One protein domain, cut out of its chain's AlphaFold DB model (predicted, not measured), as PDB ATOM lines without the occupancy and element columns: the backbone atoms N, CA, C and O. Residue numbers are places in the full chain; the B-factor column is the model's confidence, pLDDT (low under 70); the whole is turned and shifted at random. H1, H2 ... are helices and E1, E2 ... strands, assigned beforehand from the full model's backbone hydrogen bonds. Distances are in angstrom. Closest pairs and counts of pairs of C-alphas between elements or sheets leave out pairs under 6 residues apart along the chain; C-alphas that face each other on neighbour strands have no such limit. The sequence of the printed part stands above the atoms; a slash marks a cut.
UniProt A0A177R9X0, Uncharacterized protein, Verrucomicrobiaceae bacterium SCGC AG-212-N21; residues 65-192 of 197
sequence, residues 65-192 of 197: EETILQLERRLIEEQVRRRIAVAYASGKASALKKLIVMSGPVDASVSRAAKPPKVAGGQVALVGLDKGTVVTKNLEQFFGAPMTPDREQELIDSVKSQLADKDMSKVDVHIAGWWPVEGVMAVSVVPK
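Overview. This is residues 65 to 192 of the 197 residues of an uncharacterized protein of Verrucomicrobiaceae bacterium SCGC AG-212-N21 (UniProt A0A177R9X0). A twisted sheet of four strands has two helices, H1 and H3, packed slantwise over one face, while the short helix H2 sits on the opposite face, beside edge strand E3. H1, the longest helix, crosses over E3, and H3 lies over E4 and E3. The printed part has 128 residues, with three named helices and four named strands in the chain order H1, E1, H2, E2, H3, E3, E4. The sheet is mixed, in the order E2, E1, E4, E3, and the class is mixed, helices and strands. The whole is compact, with a radius of gyration of the C-alphas of 13.7 A and spans of 41 by 36 by 26 A.

Along the chain. The sheet holds E1, residues 98 to 103, E2, residues 124 to 127, E3, residues 171 to 179 and 24.0 A long, and E4, residues 184 to 191 and 23.1 A long. C-alpha 191, where E4 ends, is at (-18.019, 45.675, 100.338). H1, residues 65 to 89, is 35.9 A long and begins with C-alpha 65 at (-8.387, 57.720, 90.601). H2 holds residues 108 to 112. H3, residues 149 to 164, is 22.5 A long and begins at (-37.504, 56.876, 92.064).

Arrangement. Inner strands E1 and E4 are parallel at 22 degrees, with N 100 and O 185 2.8 A apart, within hydrogen-bond range. E2, an edge strand, is parallel to E1 at 24 degrees, with N 125 and O 99 at 2.8 A. E3 and E4 form a hairpin, antiparallel at 159 degrees, with N 188 and O 174 at 2.7 A. E1, H2 and E2 form a strand-helix-strand unit, two parallel neighbour strands with a helix between, whose crossover is left-handed. H3 is on the sheet at a height of 8.7 A; its closest C-alphas to E3 are those of Lys 160 and Val 173, 5.9 A. H1 is on the same face at a height of 6.3 A; the C-alphas of Glu 77 and Ile 175 are its closest to E3, 5.8 A. H1 and H3 only just touch, with 3 pairs of C-alphas within 8 A, the closest Arg 81 and Pro 149 at 6.2 A; they run opposite ways at a steep tilt of 48 degrees. H2, on the opposite face, touches H1 through residues 72 to 76 of H1 alone, the closest C-alphas being Ile 76 and Ser 111, 6.6 A. In H1 and H2 every O i to N i+4 pair is within hydrogen-bond range, in H3 11 of 12.

Size, cuts and confidence. The C-alphas farthest apart, those of Ser 90 and Asp 167, are 41.0 A from each other. The printed part has no cut. The links H2 to E2 and E2 to H3 are long, the latter residues 128 to 148. The mean pLDDT of the printed part is 79.9; 18 residues are under 70, among them residues 130 to 134 and 165 to 169.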
ATOM      1  N   GLU A  65      -7.710  58.919  91.091       64.56
ATOM      2  CA  GLU A  65      -8.387  57.720  90.601       64.56
ATOM      3  C   GLU A  65      -9.624  57.342  91.430       64.56
ATOM      4  O   GLU A  65     -10.697  57.132  90.870       64.56
ATOM      5  N   GLU A  66      -9.532  57.329  92.763       68.00
ATOM      6  CA  GLU A  66     -10.670  57.003  93.636       68.00
ATOM      7  C   GLU A  66     -11.759  58.079  93.560       68.00
ATOM      8  O   GLU A  66     -12.955  57.778  93.532       68.00
ATOM      9  N   THR A  67     -11.344  59.341  93.449       72.75
ATOM     10  CA  THR A  67     -12.257  60.475  93.276       72.75
ATOM     11  C   THR A  67     -12.968  60.417  91.922       72.75
ATOM     12  O   THR A  67     -14.178  60.638  91.854       72.75
ATOM     13  N   ILE A  68     -12.248  60.077  90.847       75.50
ATOM     14  CA  ILE A  68     -12.815  59.907  89.502       75.50
ATOM     15  C   ILE A  68     -13.842  58.773  89.505       75.50
ATOM     16  O   ILE A  68     -14.974  58.989  89.077       75.50
ATOM     17  N   LEU A  69     -13.505  57.611  90.066       75.31
ATOM     18  CA  LEU A  69     -14.420  56.470  90.136       75.31
ATOM     19  C   LEU A  69     -15.689  56.796  90.942       75.31
ATOM     20  O   LEU A  69     -16.793  56.414  90.551       75.31
ATOM     21  N   GLN A  70     -15.569  57.547  92.041       79.06
ATOM     22  CA  GLN A  70     -16.731  58.002  92.810       79.06
ATOM     23  C   GLN A  70     -17.600  59.004  92.040       79.06
ATOM     24  O   GLN A  70     -18.830  58.943  92.130       79.06
ATOM     25  N   LEU A  71     -16.987  59.920  91.288       80.56
ATOM     26  CA  LEU A  71     -17.704  60.877  90.444       80.56
ATOM     27  C   LEU A  71     -18.443  60.173  89.304       80.56
ATOM     28  O   LEU A  71     -19.626  60.438  89.098       80.56
ATOM     29  N   GLU A  72     -17.784  59.248  88.606       80.25
ATOM     30  CA  GLU A  72     -18.406  58.451  87.545       80.25
ATOM     31  C   GLU A  72     -19.585  57.640  88.079       80.25
ATOM     32  O   GLU A  72     -20.655  57.614  87.471       80.25
ATOM     33  N   ARG A  73     -19.429  57.046  89.262       80.50
ATOM     34  CA  ARG A  73     -20.503  56.328  89.944       80.50
ATOM     35  C   ARG A  73     -21.707  57.226  90.234       80.50
ATOM     36  O   ARG A  73     -22.828  56.864  89.886       80.50
ATOM     37  N   ARG A  74     -21.491  58.412  90.819       83.75
ATOM     38  CA  ARG A  74     -22.583  59.371  91.071       83.75
ATOM     39  C   ARG A  74     -23.273  59.799  89.784       83.75
ATOM     40  O   ARG A  74     -24.498  59.896  89.749       83.75
ATOM     41  N   LEU A  75     -22.498  60.015  88.723       84.38
ATOM     42  CA  LEU A  75     -23.034  60.367  87.415       84.38
ATOM     43  C   LEU A  75     -23.959  59.266  86.880       84.38
ATOM     44  O   LEU A  75     -25.030  59.564  86.352       84.38
ATOM     45  N   ILE A  76     -23.563  57.999  87.023       84.31
ATOM     46  CA  ILE A  76     -24.367  56.846  86.605       84.31
ATOM     47  C   ILE A  76     -25.684  56.801  87.382       84.31
ATOM     48  O   ILE A  76     -26.744  56.678  86.768       84.31
ATOM     49  N   GLU A  77     -25.636  56.955  88.703       84.69
ATOM     50  CA  GLU A  77     -26.833  56.966  89.550       84.69
ATOM     51  C   GLU A  77     -27.791  58.094  89.173       84.69
ATOM     52  O   GLU A  77     -28.972  57.845  88.935       84.69
ATOM     53  N   GLU A  78     -27.292  59.325  89.034       86.31
ATOM     54  CA  GLU A  78     -28.118  60.455  88.612       86.31
ATOM     55  C   GLU A  78     -28.732  60.232  87.229       86.31
ATOM     56  O   GLU A  78     -29.914  60.516  87.022       86.31
ATOM     57  N   GLN A  79     -27.965  59.698  86.276       86.12
ATOM     58  CA  GLN A  79     -28.479  59.397  84.942       86.12
ATOM     59  C   GLN A  79     -29.584  58.344  84.978       86.12
ATOM     60  O   GLN A  79     -30.601  58.501  84.293       86.12
ATOM     61  N   VAL A  80     -29.411  57.283  85.767       84.81
ATOM     62  CA  VAL A  80     -30.419  56.231  85.903       84.81
ATOM     63  C   VAL A  80     -31.668  56.773  86.588       84.81
ATOM     64  O   VAL A  80     -32.763  56.622  86.043       84.81
ATOM     65  N   ARG A  81     -31.518  57.500  87.696       85.12
ATOM     66  CA  ARG A  81     -32.640  58.101  88.423       85.12
ATOM     67  C   ARG A  81     -33.411  59.091  87.560       85.12
ATOM     68  O   ARG A  81     -34.640  59.074  87.516       85.12
ATOM     69  N   ARG A  82     -32.700  59.911  86.779       85.44
ATOM     70  CA  ARG A  82     -33.310  60.829  85.812       85.44
ATOM     71  C   ARG A  82     -34.054  60.077  84.715       85.44
ATOM     72  O   ARG A  82     -35.158  60.477  84.358       85.44
ATOM     73  N   ARG A  83     -33.501  58.975  84.198       83.31
ATOM     74  CA  ARG A  83     -34.194  58.110  83.228       83.31
ATOM     75  C   ARG A  83     -35.460  57.496  83.814       83.31
ATOM     76  O   ARG A  83     -36.472  57.481  83.121       83.31
ATOM     77  N   ILE A  84     -35.424  57.028  85.059       84.44
ATOM     78  CA  ILE A  84     -36.593  56.483  85.761       84.44
ATOM     79  C   ILE A  84     -37.655  57.572  85.929       84.44
ATOM     80  O   ILE A  84     -38.805  57.361  85.550       84.44
ATOM     81  N   ALA A  85     -37.269  58.763  86.392       84.69
ATOM     82  CA  ALA A  85     -38.177  59.895  86.554       84.69
ATOM     83  C   ALA A  85     -38.814  60.334  85.224       84.69
ATOM     84  O   ALA A  85     -40.023  60.535  85.158       84.69
ATOM     85  N   VAL A  86     -38.031  60.426  84.144       84.69
ATOM     86  CA  VAL A  86     -38.539  60.770  82.806       84.69
ATOM     87  C   VAL A  86     -39.448  59.670  82.260       84.69
ATOM     88  O   VAL A  86     -40.501  59.970  81.698       84.69
ATOM     89  N   ALA A  87     -39.088  58.396  82.430       81.69
ATOM     90  CA  ALA A  87     -39.928  57.274  82.019       81.69
ATOM     91  C   ALA A  87     -41.263  57.284  82.776       81.69
ATOM     92  O   ALA A  87     -42.311  57.129  82.158       81.69
ATOM     93  N   TYR A  88     -41.241  57.550  84.081       82.00
ATOM     94  CA  TYR A  88     -42.444  57.673  84.899       82.00
ATOM     95  C   TYR A  88     -43.313  58.858  84.480       82.00
ATOM     96  O   TYR A  88     -44.489  58.670  84.179       82.00
ATOM     97  N   ALA A  89     -42.728  60.049  84.344       83.19
ATOM     98  CA  ALA A  89     -43.443  61.249  83.914       83.19
ATOM     99  C   ALA A  89     -44.035  61.126  82.497       83.19
ATOM    100  O   ALA A  89     -45.073  61.706  82.206       83.19
ATOM    101  N   SER A  90     -43.395  60.351  81.616       79.94
ATOM    102  CA  SER A  90     -43.872  60.101  80.249       79.94
ATOM    103  C   SER A  90     -44.825  58.906  80.120       79.94
ATOM    104  O   SER A  90     -45.202  58.559  79.001       79.94
ATOM    105  N   GLY A  91     -45.191  58.245  81.227       71.94
ATOM    106  CA  GLY A  91     -46.039  57.045  81.215       71.94
ATOM    107  C   GLY A  91     -45.368  55.804  80.610       71.94
ATOM    108  O   GLY A  91     -46.030  54.808  80.341       71.94
ATOM    109  N   LYS A  92     -44.049  55.849  80.395       75.25
ATOM    110  CA  LYS A  92     -43.213  54.755  79.872       75.25
ATOM    111  C   LYS A  92     -42.482  53.988  80.977       75.25
ATOM    112  O   LYS A  92     -41.584  53.195  80.680       75.25
ATOM    113  N   ALA A  93     -42.816  54.234  82.247       77.38
ATOM    114  CA  ALA A  93     -42.271  53.474  83.363       77.38
ATOM    115  C   ALA A  93     -42.612  52.001  83.166       77.38
ATOM    116  O   ALA A  93     -43.765  51.580  83.231       77.38
ATOM    117  N   SER A  94     -41.580  51.227  82.868       83.25
ATOM    118  CA  SER A  94     -41.724  49.807  82.616       83.25
ATOM    119  C   SER A  94     -41.633  49.047  83.928       83.25
ATOM    120  O   SER A  94     -40.895  49.438  84.839       83.25
ATOM    121  N   ALA A  95     -42.408  47.971  84.023       87.06
ATOM    122  CA  ALA A  95     -42.367  47.093  85.176       87.06
ATOM    123  C   ALA A  95     -40.992  46.431  85.302       87.06
ATOM    124  O   ALA A  95     -40.418  45.989  84.301       87.06
ATOM    125  N   LEU A  96     -40.485  46.324  86.529       87.00
ATOM    126  CA  LEU A  96     -39.294  45.526  86.794       87.00
ATOM    127  C   LEU A  96     -39.628  44.050  86.549       87.00
ATOM    128  O   LEU A  96     -40.545  43.491  87.138       87.00
ATOM    129  N   LYS A  97     -38.890  43.412  85.652       87.12
ATOM    130  CA  LYS A  97     -38.988  41.987  85.322       87.12
ATOM    131  C   LYS A  97     -37.786  41.210  85.833       87.12
ATOM    132  O   LYS A  97     -37.945  40.056  86.217       87.12
ATOM    133  N   LYS A  98     -36.600  41.824  85.826       87.88
ATOM    134  CA  LYS A  98     -35.360  41.173  86.251       87.88
ATOM    135  C   LYS A  98     -34.435  42.133  86.992       87.88
ATOM    136  O   LYS A  98     -34.282  43.285  86.599       87.88
ATOM    137  N   LEU A  99     -33.792  41.633  88.038       88.31
ATOM    138  CA  LEU A  99     -32.778  42.326  88.810       88.31
ATOM    139  C   LEU A  99     -31.458  41.567  88.712       88.31
ATOM    140  O   LEU A  99     -31.409  40.355  88.912       88.31
ATOM    141  N   ILE A 100     -30.390  42.290  88.416       88.88
ATOM    142  CA  ILE A 100     -29.035  41.763  88.330       88.88
ATOM    143  C   ILE A 100     -28.245  42.385  89.468       88.88
ATOM    144  O   ILE A 100     -27.996  43.584  89.455       88.88
ATOM    145  N   VAL A 101     -27.866  41.584  90.454       87.50
ATOM    146  CA  VAL A 101     -27.037  42.036  91.569       87.50
ATOM    147  C   VAL A 101     -25.604  41.610  91.282       87.50
ATOM    148  O   VAL A 101     -25.318  40.420  91.167       87.50
ATOM    149  N   MET A 102     -24.719  42.583  91.120       87.06
ATOM    150  CA  MET A 102     -23.317  42.400  90.766       87.06
ATOM    151  C   MET A 102     -22.443  42.718  91.976       87.06
ATOM    152  O   MET A 102     -22.659  43.727  92.639       87.06
ATOM    153  N   SER A 103     -21.454  41.878  92.260       83.62
ATOM    154  CA  SER A 103     -20.395  42.193  93.220       83.62
ATOM    155  C   SER A 103     -19.304  43.026  92.546       83.62
ATOM    156  O   SER A 103     -18.876  42.693  91.440       83.62
ATOM    157  N   GLY A 104     -18.844  44.086  93.210       76.56
ATOM    158  CA  GLY A 104     -17.749  44.941  92.751       76.56
ATOM    159  C   GLY A 104     -18.168  46.371  92.383       76.56
ATOM    160  O   GLY A 104     -19.341  46.741  92.520       76.56
ATOM    161  N   PRO A 105     -17.198  47.212  91.976       71.00
ATOM    162  CA  PRO A 105     -17.449  48.593  91.576       71.00
ATOM    163  C   PRO A 105     -18.366  48.659  90.349       71.00
ATOM    164  O   PRO A 105     -18.359  47.769  89.501       71.00
ATOM    165  N   VAL A 106     -19.163  49.728  90.269       70.69
ATOM    166  CA  VAL A 106     -20.062  49.961  89.132       70.69
ATOM    167  C   VAL A 106     -19.219  50.163  87.878       70.69
ATOM    168  O   VAL A 106     -18.506  51.156  87.764       70.69
ATOM    169  N   ASP A 107     -19.337  49.251  86.917       68.62
ATOM    170  CA  ASP A 107     -18.695  49.420  85.620       68.62
ATOM    171  C   ASP A 107     -19.541  50.348  84.732       68.62
ATOM    172  O   ASP A 107     -20.713  50.078  84.444       68.62
ATOM    173  N   ALA A 108     -18.957  51.463  84.283       69.62
ATOM    174  CA  ALA A 108     -19.643  52.435  83.430       69.62
ATOM    175  C   ALA A 108     -20.132  51.827  82.103       69.62
ATOM    176  O   ALA A 108     -21.101  52.320  81.514       69.62
ATOM    177  N   SER A 109     -19.513  50.739  81.641       75.38
ATOM    178  CA  SER A 109     -19.933  50.017  80.439       75.38
ATOM    179  C   SER A 109     -21.279  49.334  80.641       75.38
ATOM    180  O   SER A 109     -22.064  49.264  79.698       75.38
ATOM    181  N   VAL A 110     -21.590  48.888  81.864       77.62
ATOM    182  CA  VAL A 110     -22.894  48.299  82.200       77.62
ATOM    183  C   VAL A 110     -23.984  49.365  82.110       77.62
ATOM    184  O   VAL A 110     -24.982  49.144  81.435       77.62
ATOM    185  N   SER A 111     -23.771  50.557  82.672       74.44
ATOM    186  CA  SER A 111     -24.734  51.671  82.577       74.44
ATOM    187  C   SER A 111     -24.992  52.121  81.134       74.44
ATOM    188  O   SER A 111     -26.125  52.412  80.736       74.44
ATOM    189  N   ARG A 112     -23.928  52.168  80.325       75.19
ATOM    190  CA  ARG A 112     -23.975  52.636  78.933       75.19
ATOM    191  C   ARG A 112     -24.442  51.567  77.947       75.19
ATOM    192  O   ARG A 112     -24.720  51.899  76.795       75.19
ATOM    193  N   ALA A 113     -24.532  50.305  78.363       81.25
ATOM    194  CA  ALA A 113     -24.912  49.224  77.470       81.25
ATOM    195  C   ALA A 113     -26.337  49.429  76.938       81.25
ATOM    196  O   ALA A 113     -27.286  49.663  77.685       81.25
ATOM    197  N   ALA A 114     -26.511  49.282  75.623       78.75
ATOM    198  CA  ALA A 114     -27.828  49.371  74.991       78.75
ATOM    199  C   ALA A 114     -28.773  48.235  75.424       78.75
ATOM    200  O   ALA A 114     -29.992  48.370  75.330       78.75
ATOM    201  N   LYS A 115     -28.208  47.114  75.881       84.25
ATOM    202  CA  LYS A 115     -28.923  45.916  76.319       84.25
ATOM    203  C   LYS A 115     -28.392  45.452  77.678       84.25
ATOM    204  O   LYS A 115     -27.197  45.622  77.929       84.25
ATOM    205  N   PRO A 116     -29.242  44.850  78.522       83.38
ATOM    206  CA  PRO A 116     -28.830  44.278  79.789       83.38
ATOM    207  C   PRO A 116     -27.796  43.162  79.587       83.38
ATOM    208  O   PRO A 116     -27.843  42.435  78.585       83.38
ATOM    209  N   PRO A 117     -26.871  42.984  80.545       79.75
ATOM    210  CA  PRO A 117     -25.927  41.882  80.507       79.75
ATOM    211  C   PRO A 117     -26.672  40.542  80.529       79.75
ATOM    212  O   PRO A 117     -27.616  40.331  81.297       79.75
ATOM    213  N   LYS A 118     -26.246  39.615  79.663       79.75
ATOM    214  CA  LYS A 118     -26.822  38.269  79.594       79.75
ATOM    215  C   LYS A 118     -26.392  37.478  80.822       79.75
ATOM    216  O   LYS A 118     -25.272  36.986  80.889       79.75
ATOM    217  N   VAL A 119     -27.306  37.341  81.773       74.94
ATOM    218  CA  VAL A 119     -27.084  36.581  83.005       74.94
ATOM    219  C   VAL A 119     -28.039  35.394  83.072       74.94
ATOM    220  O   VAL A 119     -29.256  35.542  82.887       74.94
ATOM    221  N   ALA A 120     -27.482  34.210  83.324       63.00
ATOM    222  CA  ALA A 120     -28.257  33.004  83.585       63.00
ATOM    223  C   ALA A 120     -28.936  33.127  84.957       63.00
ATOM    224  O   ALA A 120     -28.306  33.541  85.928       63.00
ATOM    225  N   GLY A 121     -30.227  32.809  85.030       62.25
ATOM    226  CA  GLY A 121     -31.010  32.922  86.262       62.25
ATOM    227  C   GLY A 121     -32.373  33.576  86.048       62.25
ATOM    228  O   GLY A 121     -32.602  34.231  85.023       62.25
ATOM    229  N   GLY A 122     -33.268  33.353  87.016       71.25
ATOM    230  CA  GLY A 122     -34.656  33.825  87.028       71.25
ATOM    231  C   GLY A 122     -34.796  35.344  87.191       71.25
ATOM    232  O   GLY A 122     -33.996  36.116  86.662       71.25
ATOM    233  N   GLN A 123     -35.832  35.786  87.912       82.00
ATOM    234  CA  GLN A 123     -36.103  37.214  88.144       82.00
ATOM    235  C   GLN A 123     -34.975  37.929  88.897       82.00
ATOM    236  O   GLN A 123     -34.756  39.112  88.672       82.00
ATOM    237  N   VAL A 124     -34.212  37.224  89.731       85.31
ATOM    238  CA  VAL A 124     -32.997  37.748  90.365       85.31
ATOM    239  C   VAL A 124     -31.808  36.933  89.873       85.31
ATOM    240  O   VAL A 124     -31.808  35.706  89.965       85.31
ATOM    241  N   ALA A 125     -30.797  37.613  89.344       85.38
ATOM    242  CA  ALA A 125     -29.528  37.021  88.954       85.38
ATOM    243  C   ALA A 125     -28.408  37.619  89.802       85.38
ATOM    244  O   ALA A 125     -28.297  38.838  89.919       85.38
ATOM    245  N   LEU A 126     -27.579  36.757  90.378       84.06
ATOM    246  CA  LEU A 126     -26.445  37.150  91.204       84.06
ATOM    247  C   LEU A 126     -25.160  36.913  90.409       84.06
ATOM    248  O   LEU A 126     -24.925  35.809  89.921       84.06
ATOM    249  N   VAL A 127     -24.345  37.950  90.255       81.69
ATOM    250  CA  VAL A 127     -23.109  37.932  89.470       81.69
ATOM    251  C   VAL A 127     -21.945  38.261  90.395       81.69
ATOM    252  O   VAL A 127     -21.916  39.326  91.004       81.69
ATOM    253  N   GLY A 128     -20.982  37.345  90.519       72.56
ATOM    254  CA  GLY A 128     -19.811  37.541  91.387       72.56
ATOM    255  C   GLY A 128     -20.112  37.500  92.892       72.56
ATOM    256  O   GLY A 128     -19.266  37.894  93.686       72.56
ATOM    257  N   LEU A 129     -21.304  37.041  93.286       75.25
ATOM    258  CA  LEU A 129     -21.690  36.789  94.677       75.25
ATOM    259  C   LEU A 129     -21.616  35.288  94.983       75.25
ATOM    260  O   LEU A 129     -21.828  34.456  94.096       75.25
ATOM    261  N   ASP A 130     -21.368  34.942  96.246       68.62
ATOM    262  CA  ASP A 130     -21.362  33.556  96.714       68.62
ATOM    263  C   ASP A 130     -22.661  32.810  96.393       68.62
ATOM    264  O   ASP A 130     -23.764  33.349  96.496       68.62
ATOM    265  N   LYS A 131     -22.538  31.510  96.090       60.66
ATOM    266  CA  LYS A 131     -23.671  30.625  95.747       60.66
ATOM    267  C   LYS A 131     -24.722  30.498  96.859       60.66
ATOM    268  O   LYS A 131     -25.821  30.022  96.602       60.66
ATOM    269  N   GLY A 132     -24.384  30.898  98.087       59.38
ATOM    270  CA  GLY A 132     -25.299  30.922  99.227       59.38
ATOM    271  C   GLY A 132     -25.983  32.269  99.464       59.38
ATOM    272  O   GLY A 132     -26.764  32.373 100.408       59.38
ATOM    273  N   THR A 133     -25.668  33.319  98.704       66.88
ATOM    274  CA  THR A 133     -26.296  34.640  98.840       66.88
ATOM    275  C   THR A 133     -27.716  34.573  98.293       66.88
ATOM    276  O   THR A 133     -27.929  34.203  97.144       66.88
ATOM    277  N   VAL A 134     -28.704  34.898  99.126       66.75
ATOM    278  CA  VAL A 134     -30.121  34.850  98.751       66.75
ATOM    279  C   VAL A 134     -30.684  36.248  98.924       66.75
ATOM    280  O   VAL A 134     -30.925  36.673 100.049       66.75
ATOM    281  N   VAL A 135     -30.882  36.949  97.806       70.00
ATOM    282  CA  VAL A 135     -31.430  38.314  97.796       70.00
ATOM    283  C   VAL A 135     -32.899  38.326  97.334       70.00
ATOM    284  O   VAL A 135     -33.347  39.252  96.681       70.00
ATOM    285  N   THR A 136     -33.664  37.254  97.556       69.88
ATOM    286  CA  THR A 136     -35.006  37.114  96.952       69.88
ATOM    287  C   THR A 136     -36.152  37.533  97.870       69.88
ATOM    288  O   THR A 136     -37.113  38.116  97.379       69.88
ATOM    289  N   LYS A 137     -36.052  37.329  99.194       70.81
ATOM    290  CA  LYS A 137     -37.223  37.367 100.106       70.81
ATOM    291  C   LYS A 137     -38.025  38.679 100.136       70.81
ATOM    292  O   LYS A 137     -39.193  38.642 100.484       70.81
ATOM    293  N   ASN A 138     -37.414  39.818  99.807       73.31
ATOM    294  CA  ASN A 138     -38.077  41.130  99.807       73.31
ATOM    295  C   ASN A 138     -38.057  41.789  98.429       73.31
ATOM    296  O   ASN A 138     -38.574  42.887  98.273       73.31
ATOM    297  N   LEU A 139     -37.451  41.146  97.426       80.38
ATOM    298  CA  LEU A 139     -37.337  41.749  96.102       80.38
ATOM    299  C   LEU A 139     -38.526  41.409  95.204       80.38
ATOM    300  O   LEU A 139     -38.824  42.161  94.280       80.38
ATOM    301  N   GLU A 140     -39.243  40.327  95.519       80.94
ATOM    302  CA  GLU A 140     -40.433  39.853  94.800       80.94
ATOM    303  C   GLU A 140     -41.498  40.950  94.620       80.94
ATOM    304  O   GLU A 140     -42.079  41.068  93.544       80.94
ATOM    305  N   GLN A 141     -41.669  41.832  95.611       83.50
ATOM    306  CA  GLN A 141     -42.641  42.937  95.581       83.50
ATOM    307  C   GLN A 141     -42.333  44.043  94.554       83.50
ATOM    308  O   GLN A 141     -43.217  44.819  94.173       83.50
ATOM    309  N   PHE A 142     -41.079  44.145  94.105       84.75
ATOM    310  CA  PHE A 142     -40.683  45.133  93.104       84.75
ATOM    311  C   PHE A 142     -40.955  44.633  91.686       84.75
ATOM    312  O   PHE A 142     -41.133  45.453  90.782       84.75
ATOM    313  N   PHE A 143     -41.044  43.316  91.483       86.38
ATOM    314  CA  PHE A 143     -41.305  42.736  90.172       86.38
ATOM    315  C   PHE A 143     -42.770  42.895  89.752       86.38
ATOM    316  O   PHE A 143     -43.693  42.797  90.553       86.38
ATOM    317  N   GLY A 144     -42.994  43.144  88.463       81.62
ATOM    318  CA  GLY A 144     -44.328  43.299  87.876       81.62
ATOM    319  C   GLY A 144     -44.950  44.687  88.041       81.62
ATOM    320  O   GLY A 144     -45.949  44.976  87.387       81.62
ATOM    321  N   ALA A 145     -44.339  45.578  88.822       83.56
ATOM    322  CA  ALA A 145     -44.831  46.935  89.028       83.56
ATOM    323  C   ALA A 145     -43.820  47.989  88.525       83.56
ATOM    324  O   ALA A 145     -42.625  47.693  88.409       83.56
ATOM    325  N   PRO A 146     -44.291  49.192  88.137       84.12
ATOM    326  CA  PRO A 146     -43.462  50.195  87.476       84.12
ATOM    327  C   PRO A 146     -42.312  50.647  88.376       84.12
ATOM    328  O   PRO A 146     -42.479  50.824  89.585       84.12
ATOM    329  N   MET A 147     -41.142  50.843  87.771       84.88
ATOM    330  CA  MET A 147     -39.993  51.408  88.471       84.88
ATOM    331  C   MET A 147     -40.189  52.920  88.655       84.88
ATOM    332  O   MET A 147     -40.374  53.648  87.678       84.88
ATOM    333  N   THR A 148     -40.146  53.382  89.906       85.69
ATOM    334  CA  THR A 148     -40.258  54.791  90.319       85.69
ATOM    335  C   THR A 148     -39.036  55.171  91.160       85.69
ATOM    336  O   THR A 148     -38.396  54.277  91.710       85.69
ATOM    337  N   PRO A 149     -38.684  56.465  91.291       83.00
ATOM    338  CA  PRO A 149     -37.504  56.876  92.064       83.00
ATOM    339  C   PRO A 149     -37.595  56.571  93.569       83.00
ATOM    340  O   PRO A 149     -36.569  56.578  94.241       83.00
ATOM    341  N   ASP A 150     -38.803  56.345  94.087       87.06
ATOM    342  CA  ASP A 150     -39.058  55.941  95.474       87.06
ATOM    343  C   ASP A 150     -38.812  54.433  95.648       87.06
ATOM    344  O   ASP A 150     -37.959  54.018  96.426       87.06
ATOM    345  N   ARG A 151     -39.419  53.620  94.771       86.00
ATOM    346  CA  ARG A 151     -39.200  52.166  94.714       86.00
ATOM    347  C   ARG A 151     -37.762  51.779  94.421       86.00
ATOM    348  O   ARG A 151     -37.285  50.761  94.903       86.00
ATOM    349  N   GLU A 152     -37.086  52.567  93.596       86.31
ATOM    350  CA  GLU A 152     -35.654  52.447  93.349       86.31
ATOM    351  C   GLU A 152     -34.872  52.478  94.671       86.31
ATOM    352  O   GLU A 152     -34.007  51.637  94.909       86.31
ATOM    353  N   GLN A 153     -35.204  53.428  95.541       87.06
ATOM    354  CA  GLN A 153     -34.535  53.622  96.819       87.06
ATOM    355  C   GLN A 153     -34.873  52.483  97.789       87.06
ATOM    356  O   GLN A 153     -33.969  51.870  98.353       87.06
ATOM    357  N   GLU A 154     -36.151  52.103  97.880       88.50
ATOM    358  CA  GLU A 154     -36.601  50.943  98.660       88.50
ATOM    359  C   GLU A 154     -35.944  49.628  98.205       88.50
ATOM    360  O   GLU A 154     -35.640  48.757  99.027       88.50
ATOM    361  N   LEU A 155     -35.707  49.465  96.898       87.44
ATOM    362  CA  LEU A 155     -35.016  48.311  96.330       87.44
ATOM    363  C   LEU A 155     -33.560  48.271  96.800       87.44
ATOM    364  O   LEU A 155     -33.094  47.222  97.245       87.44
ATOM    365  N   ILE A 156     -32.847  49.398  96.718       87.88
ATOM    366  CA  ILE A 156     -31.460  49.514  97.190       87.88
ATOM    367  C   ILE A 156     -31.382  49.172  98.679       87.88
ATOM    368  O   ILE A 156     -30.543  48.358  99.068       87.88
ATOM    369  N   ASP A 157     -32.267  49.739  99.502       88.31
ATOM    370  CA  ASP A 157     -32.319  49.464 100.939       88.31
ATOM    371  C   ASP A 157     -32.658  47.995 101.236       88.31
ATOM    372  O   ASP A 157     -32.021  47.375 102.089       88.31
ATOM    373  N   SER A 158     -33.574  47.389 100.475       87.88
ATOM    374  CA  SER A 158     -33.919  45.967 100.604       87.88
ATOM    375  C   SER A 158     -32.735  45.056 100.271       87.88
ATOM    376  O   SER A 158     -32.427  44.134 101.028       87.88
ATOM    377  N   VAL A 159     -32.042  45.325  99.159       85.56
ATOM    378  CA  VAL A 159     -30.832  44.593  98.753       85.56
ATOM    379  C   VAL A 159     -29.754  44.752  99.825       85.56
ATOM    380  O   VAL A 159     -29.183  43.762 100.280       85.56
ATOM    381  N   LYS A 160     -29.520  45.983 100.289       85.50
ATOM    382  CA  LYS A 160     -28.536  46.302 101.326       85.50
ATOM    383  C   LYS A 160     -28.829  45.588 102.641       85.50
ATOM    384  O   LYS A 160     -27.911  45.003 103.204       85.50
ATOM    385  N   SER A 161     -30.078  45.584 103.103       83.62
ATOM    386  CA  SER A 161     -30.478  44.885 104.328       83.62
ATOM    387  C   SER A 161     -30.240  43.379 104.218       83.62
ATOM    388  O   SER A 161     -29.693  42.784 105.138       83.62
ATOM    389  N   GLN A 162     -30.589  42.764 103.084       81.31
ATOM    390  CA  GLN A 162     -30.413  41.319 102.899       81.31
ATOM    391  C   GLN A 162     -28.950  40.888 102.784       81.31
ATOM    392  O   GLN A 162     -28.605  39.773 103.171       81.31
ATOM    393  N   LEU A 163     -28.090  41.757 102.255       77.75
ATOM    394  CA  LEU A 163     -26.648  41.525 102.226       77.75
ATOM    395  C   LEU A 163     -26.009  41.791 103.597       77.75
ATOM    396  O   LEU A 163     -25.128  41.040 104.001       77.75
ATOM    397  N   ALA A 164     -26.476  42.798 104.340       72.12
ATOM    398  CA  ALA A 164     -25.952  43.139 105.663       72.12
ATOM    399  C   ALA A 164     -26.151  42.023 106.705       72.12
ATOM    400  O   ALA A 164     -25.263  41.810 107.526       72.12
ATOM    401  N   ASP A 165     -27.254  41.268 106.630       66.75
ATOM    402  CA  ASP A 165     -27.550  40.111 107.500       66.75
ATOM    403  C   ASP A 165     -26.530  38.958 107.385       66.75
ATOM    404  O   ASP A 165     -26.491  38.065 108.229       66.75
ATOM    405  N   LYS A 166     -25.706  38.940 106.330       63.34
ATOM    406  CA  LYS A 166     -24.904  37.779 105.919       63.34
ATOM    407  C   LYS A 166     -23.393  37.970 106.104       63.34
ATOM    408  O   LYS A 166     -22.624  37.468 105.289       63.34
ATOM    409  N   ASP A 167     -22.987  38.688 107.154       58.62
ATOM    410  CA  ASP A 167     -21.589  39.059 107.482       58.62
ATOM    411  C   ASP A 167     -20.980  40.171 106.602       58.62
ATOM    412  O   ASP A 167     -19.778  40.437 106.597       58.62
ATOM    413  N   MET A 168     -21.833  40.901 105.888       60.34
ATOM    414  CA  MET A 168     -21.466  42.014 105.015       60.34
ATOM    415  C   MET A 168     -21.863  43.352 105.666       60.34
ATOM    416  O   MET A 168     -22.497  44.219 105.065       60.34
ATOM    417  N   SER A 169     -21.475  43.535 106.934       61.25
ATOM    418  CA  SER A 169     -21.919  44.628 107.824       61.25
ATOM    419  C   SER A 169     -21.595  46.039 107.321       61.25
ATOM    420  O   SER A 169     -22.087  47.033 107.855       61.25
ATOM    421  N   LYS A 170     -20.758  46.150 106.288       70.00
ATOM    422  CA  LYS A 170     -20.527  47.389 105.555       70.00
ATOM    423  C   LYS A 170     -20.552  47.064 104.068       70.00
ATOM    424  O   LYS A 170     -19.539  46.672 103.499       70.00
ATOM    425  N   VAL A 171     -21.706  47.231 103.441       79.00
ATOM    426  CA  VAL A 171     -21.868  47.108 101.993       79.00
ATOM    427  C   VAL A 171     -22.538  48.363 101.455       79.00
ATOM    428  O   VAL A 171     -23.509  48.866 102.024       79.00
ATOM    429  N   ASP A 172     -21.987  48.870 100.360       82.50
ATOM    430  CA  ASP A 172     -22.547  49.947  99.563       82.50
ATOM    431  C   ASP A 172     -23.244  49.359  98.339       82.50
ATOM    432  O   ASP A 172     -22.617  48.716  97.498       82.50
ATOM    433  N   VAL A 173     -24.547  49.602  98.236       86.19
ATOM    434  CA  VAL A 173     -25.401  49.117  97.150       86.19
ATOM    435  C   VAL A 173     -25.811  50.299  96.282       86.19
ATOM    436  O   VAL A 173     -26.326  51.286  96.797       86.19
ATOM    437  N   HIS A 174     -25.539  50.219  94.981       85.69
ATOM    438  CA  HIS A 174     -25.702  51.330  94.043       85.69
ATOM    439  C   HIS A 174     -26.205  50.839  92.700       85.69
ATOM    440  O   HIS A 174     -25.966  49.697  92.320       85.69
ATOM    441  N   ILE A 175     -26.875  51.694  91.943       87.88
ATOM    442  CA  ILE A 175     -27.429  51.278  90.659       87.88
ATOM    443  C   ILE A 175     -26.354  51.330  89.588       87.88
ATOM    444  O   ILE A 175     -25.717  52.355  89.370       87.88
ATOM    445  N   ALA A 176     -26.187  50.205  88.902       85.94
ATOM    446  CA  ALA A 176     -25.274  50.080  87.779       85.94
ATOM    447  C   ALA A 176     -25.954  50.378  86.440       85.94
ATOM    448  O   ALA A 176     -25.281  50.786  85.501       85.94
ATOM    449  N   GLY A 177     -27.270  50.185  86.322       87.00
ATOM    450  CA  GLY A 177     -27.985  50.468  85.079       87.00
ATOM    451  C   GLY A 177     -29.477  50.147  85.125       87.00
ATOM    452  O   GLY A 177     -29.933  49.331  85.927       87.00
ATOM    453  N   TRP A 178     -30.236  50.781  84.228       87.81
ATOM    454  CA  TRP A 178     -31.670  50.544  84.044       87.81
ATOM    455  C   TRP A 178     -32.034  50.418  82.561       87.81
ATOM    456  O   TRP A 178     -31.793  51.337  81.771       87.81
ATOM    457  N   TRP A 179     -32.669  49.298  82.208       88.94
ATOM    458  CA  TRP A 179     -33.187  48.990  80.874       88.94
ATOM    459  C   TRP A 179     -34.713  48.887  80.922       88.94
ATOM    460  O   TRP A 179     -35.248  47.793  81.122       88.94
ATOM    461  N   PRO A 180     -35.440  49.999  80.707       83.88
ATOM    462  CA  PRO A 180     -36.895  50.017  80.830       83.88
ATOM    463  C   PRO A 180     -37.570  49.062  79.840       83.88
ATOM    464  O   PRO A 180     -38.430  48.292  80.241       83.88
ATOM    465  N   VAL A 181     -37.128  49.022  78.579       85.12
ATOM    466  CA  VAL A 181     -37.743  48.179  77.532       85.12
ATOM    467  C   VAL A 181     -37.786  46.698  77.927       85.12
ATOM    468  O   VAL A 181     -38.795  46.025  77.733       85.12
ATOM    469  N   GLU A 182     -36.700  46.197  78.518       85.38
ATOM    470  CA  GLU A 182     -36.612  44.805  78.970       85.38
ATOM    471  C   GLU A 182     -37.095  44.625  80.420       85.38
ATOM    472  O   GLU A 182     -37.268  43.497  80.879       85.38
ATOM    473  N   GLY A 183     -37.344  45.721  81.142       86.88
ATOM    474  CA  GLY A 183     -37.665  45.714  82.566       86.88
ATOM    475  C   GLY A 183     -36.509  45.189  83.417       86.88
ATOM    476  O   GLY A 183     -36.746  44.492  84.399       86.88
ATOM    477  N   VAL A 184     -35.259  45.443  83.029       88.88
ATOM    478  CA  VAL A 184     -34.088  44.912  83.739       88.88
ATOM    479  C   VAL A 184     -33.384  46.029  84.492       88.88
ATOM    480  O   VAL A 184     -33.112  47.078  83.913       88.88
ATOM    481  N   MET A 185     -33.055  45.801  85.760       88.94
ATOM    482  CA  MET A 185     -32.206  46.685  86.559       88.94
ATOM    483  C   MET A 185     -30.933  45.957  86.965       88.94
ATOM    484  O   MET A 185     -30.984  44.781  87.317       88.94
ATOM    485  N   ALA A 186     -29.801  46.653  86.932       89.69
ATOM    486  CA  ALA A 186     -28.549  46.172  87.495       89.69
ATOM    487  C   ALA A 186     -28.166  47.015  88.709       89.69
ATOM    488  O   ALA A 186     -28.219  48.245  88.673       89.69
ATOM    489  N   VAL A 187     -27.748  46.336  89.768       89.19
ATOM    490  CA  VAL A 187     -27.332  46.910  91.040       89.19
ATOM    491  C   VAL A 187     -25.956  46.353  91.367       89.19
ATOM    492  O   VAL A 187     -25.743  45.147  91.309       89.19
ATOM    493  N   SER A 188     -25.021  47.233  91.686       87.06
ATOM    494  CA  SER A 188     -23.667  46.908  92.106       87.06
ATOM    495  C   SER A 188     -23.558  46.957  93.617       87.06
ATOM    496  O   SER A 188     -24.108  47.845  94.270       87.06
ATOM    497  N   VAL A 189     -22.809  46.015  94.161       86.50
ATOM    498  CA  VAL A 189     -22.635  45.783  95.586       86.50
ATOM    499  C   VAL A 189     -21.144  45.836  95.881       86.50
ATOM    500  O   VAL A 189     -20.384  44.988  95.424       86.50
ATOM    501  N   VAL A 190     -20.718  46.843  96.641       81.12
ATOM    502  CA  VAL A 190     -19.315  47.066  96.999       81.12
ATOM    503  C   VAL A 190     -19.142  46.829  98.501       81.12
ATOM    504  O   VAL A 190     -19.725  47.567  99.299       81.12
ATOM    505  N   PRO A 191     -18.351  45.833  98.930       74.94
ATOM    506  CA  PRO A 191     -18.019  45.675 100.338       74.94
ATOM    507  C   PRO A 191     -17.110  46.822 100.790       74.94
ATOM    508  O   PRO A 191     -16.020  47.027 100.263       74.94
ATOM    509  N   LYS A 192     -17.520  47.542 101.835       66.62
ATOM    510  CA  LYS A 192     -16.800  48.659 102.479       66.62
ATOM    511  C   LYS A 192     -15.568  48.206 103.292       66.62
ATOM    512  O   LYS A 192     -15.142  48.899 104.213       66.62
TER     513      LYS A 192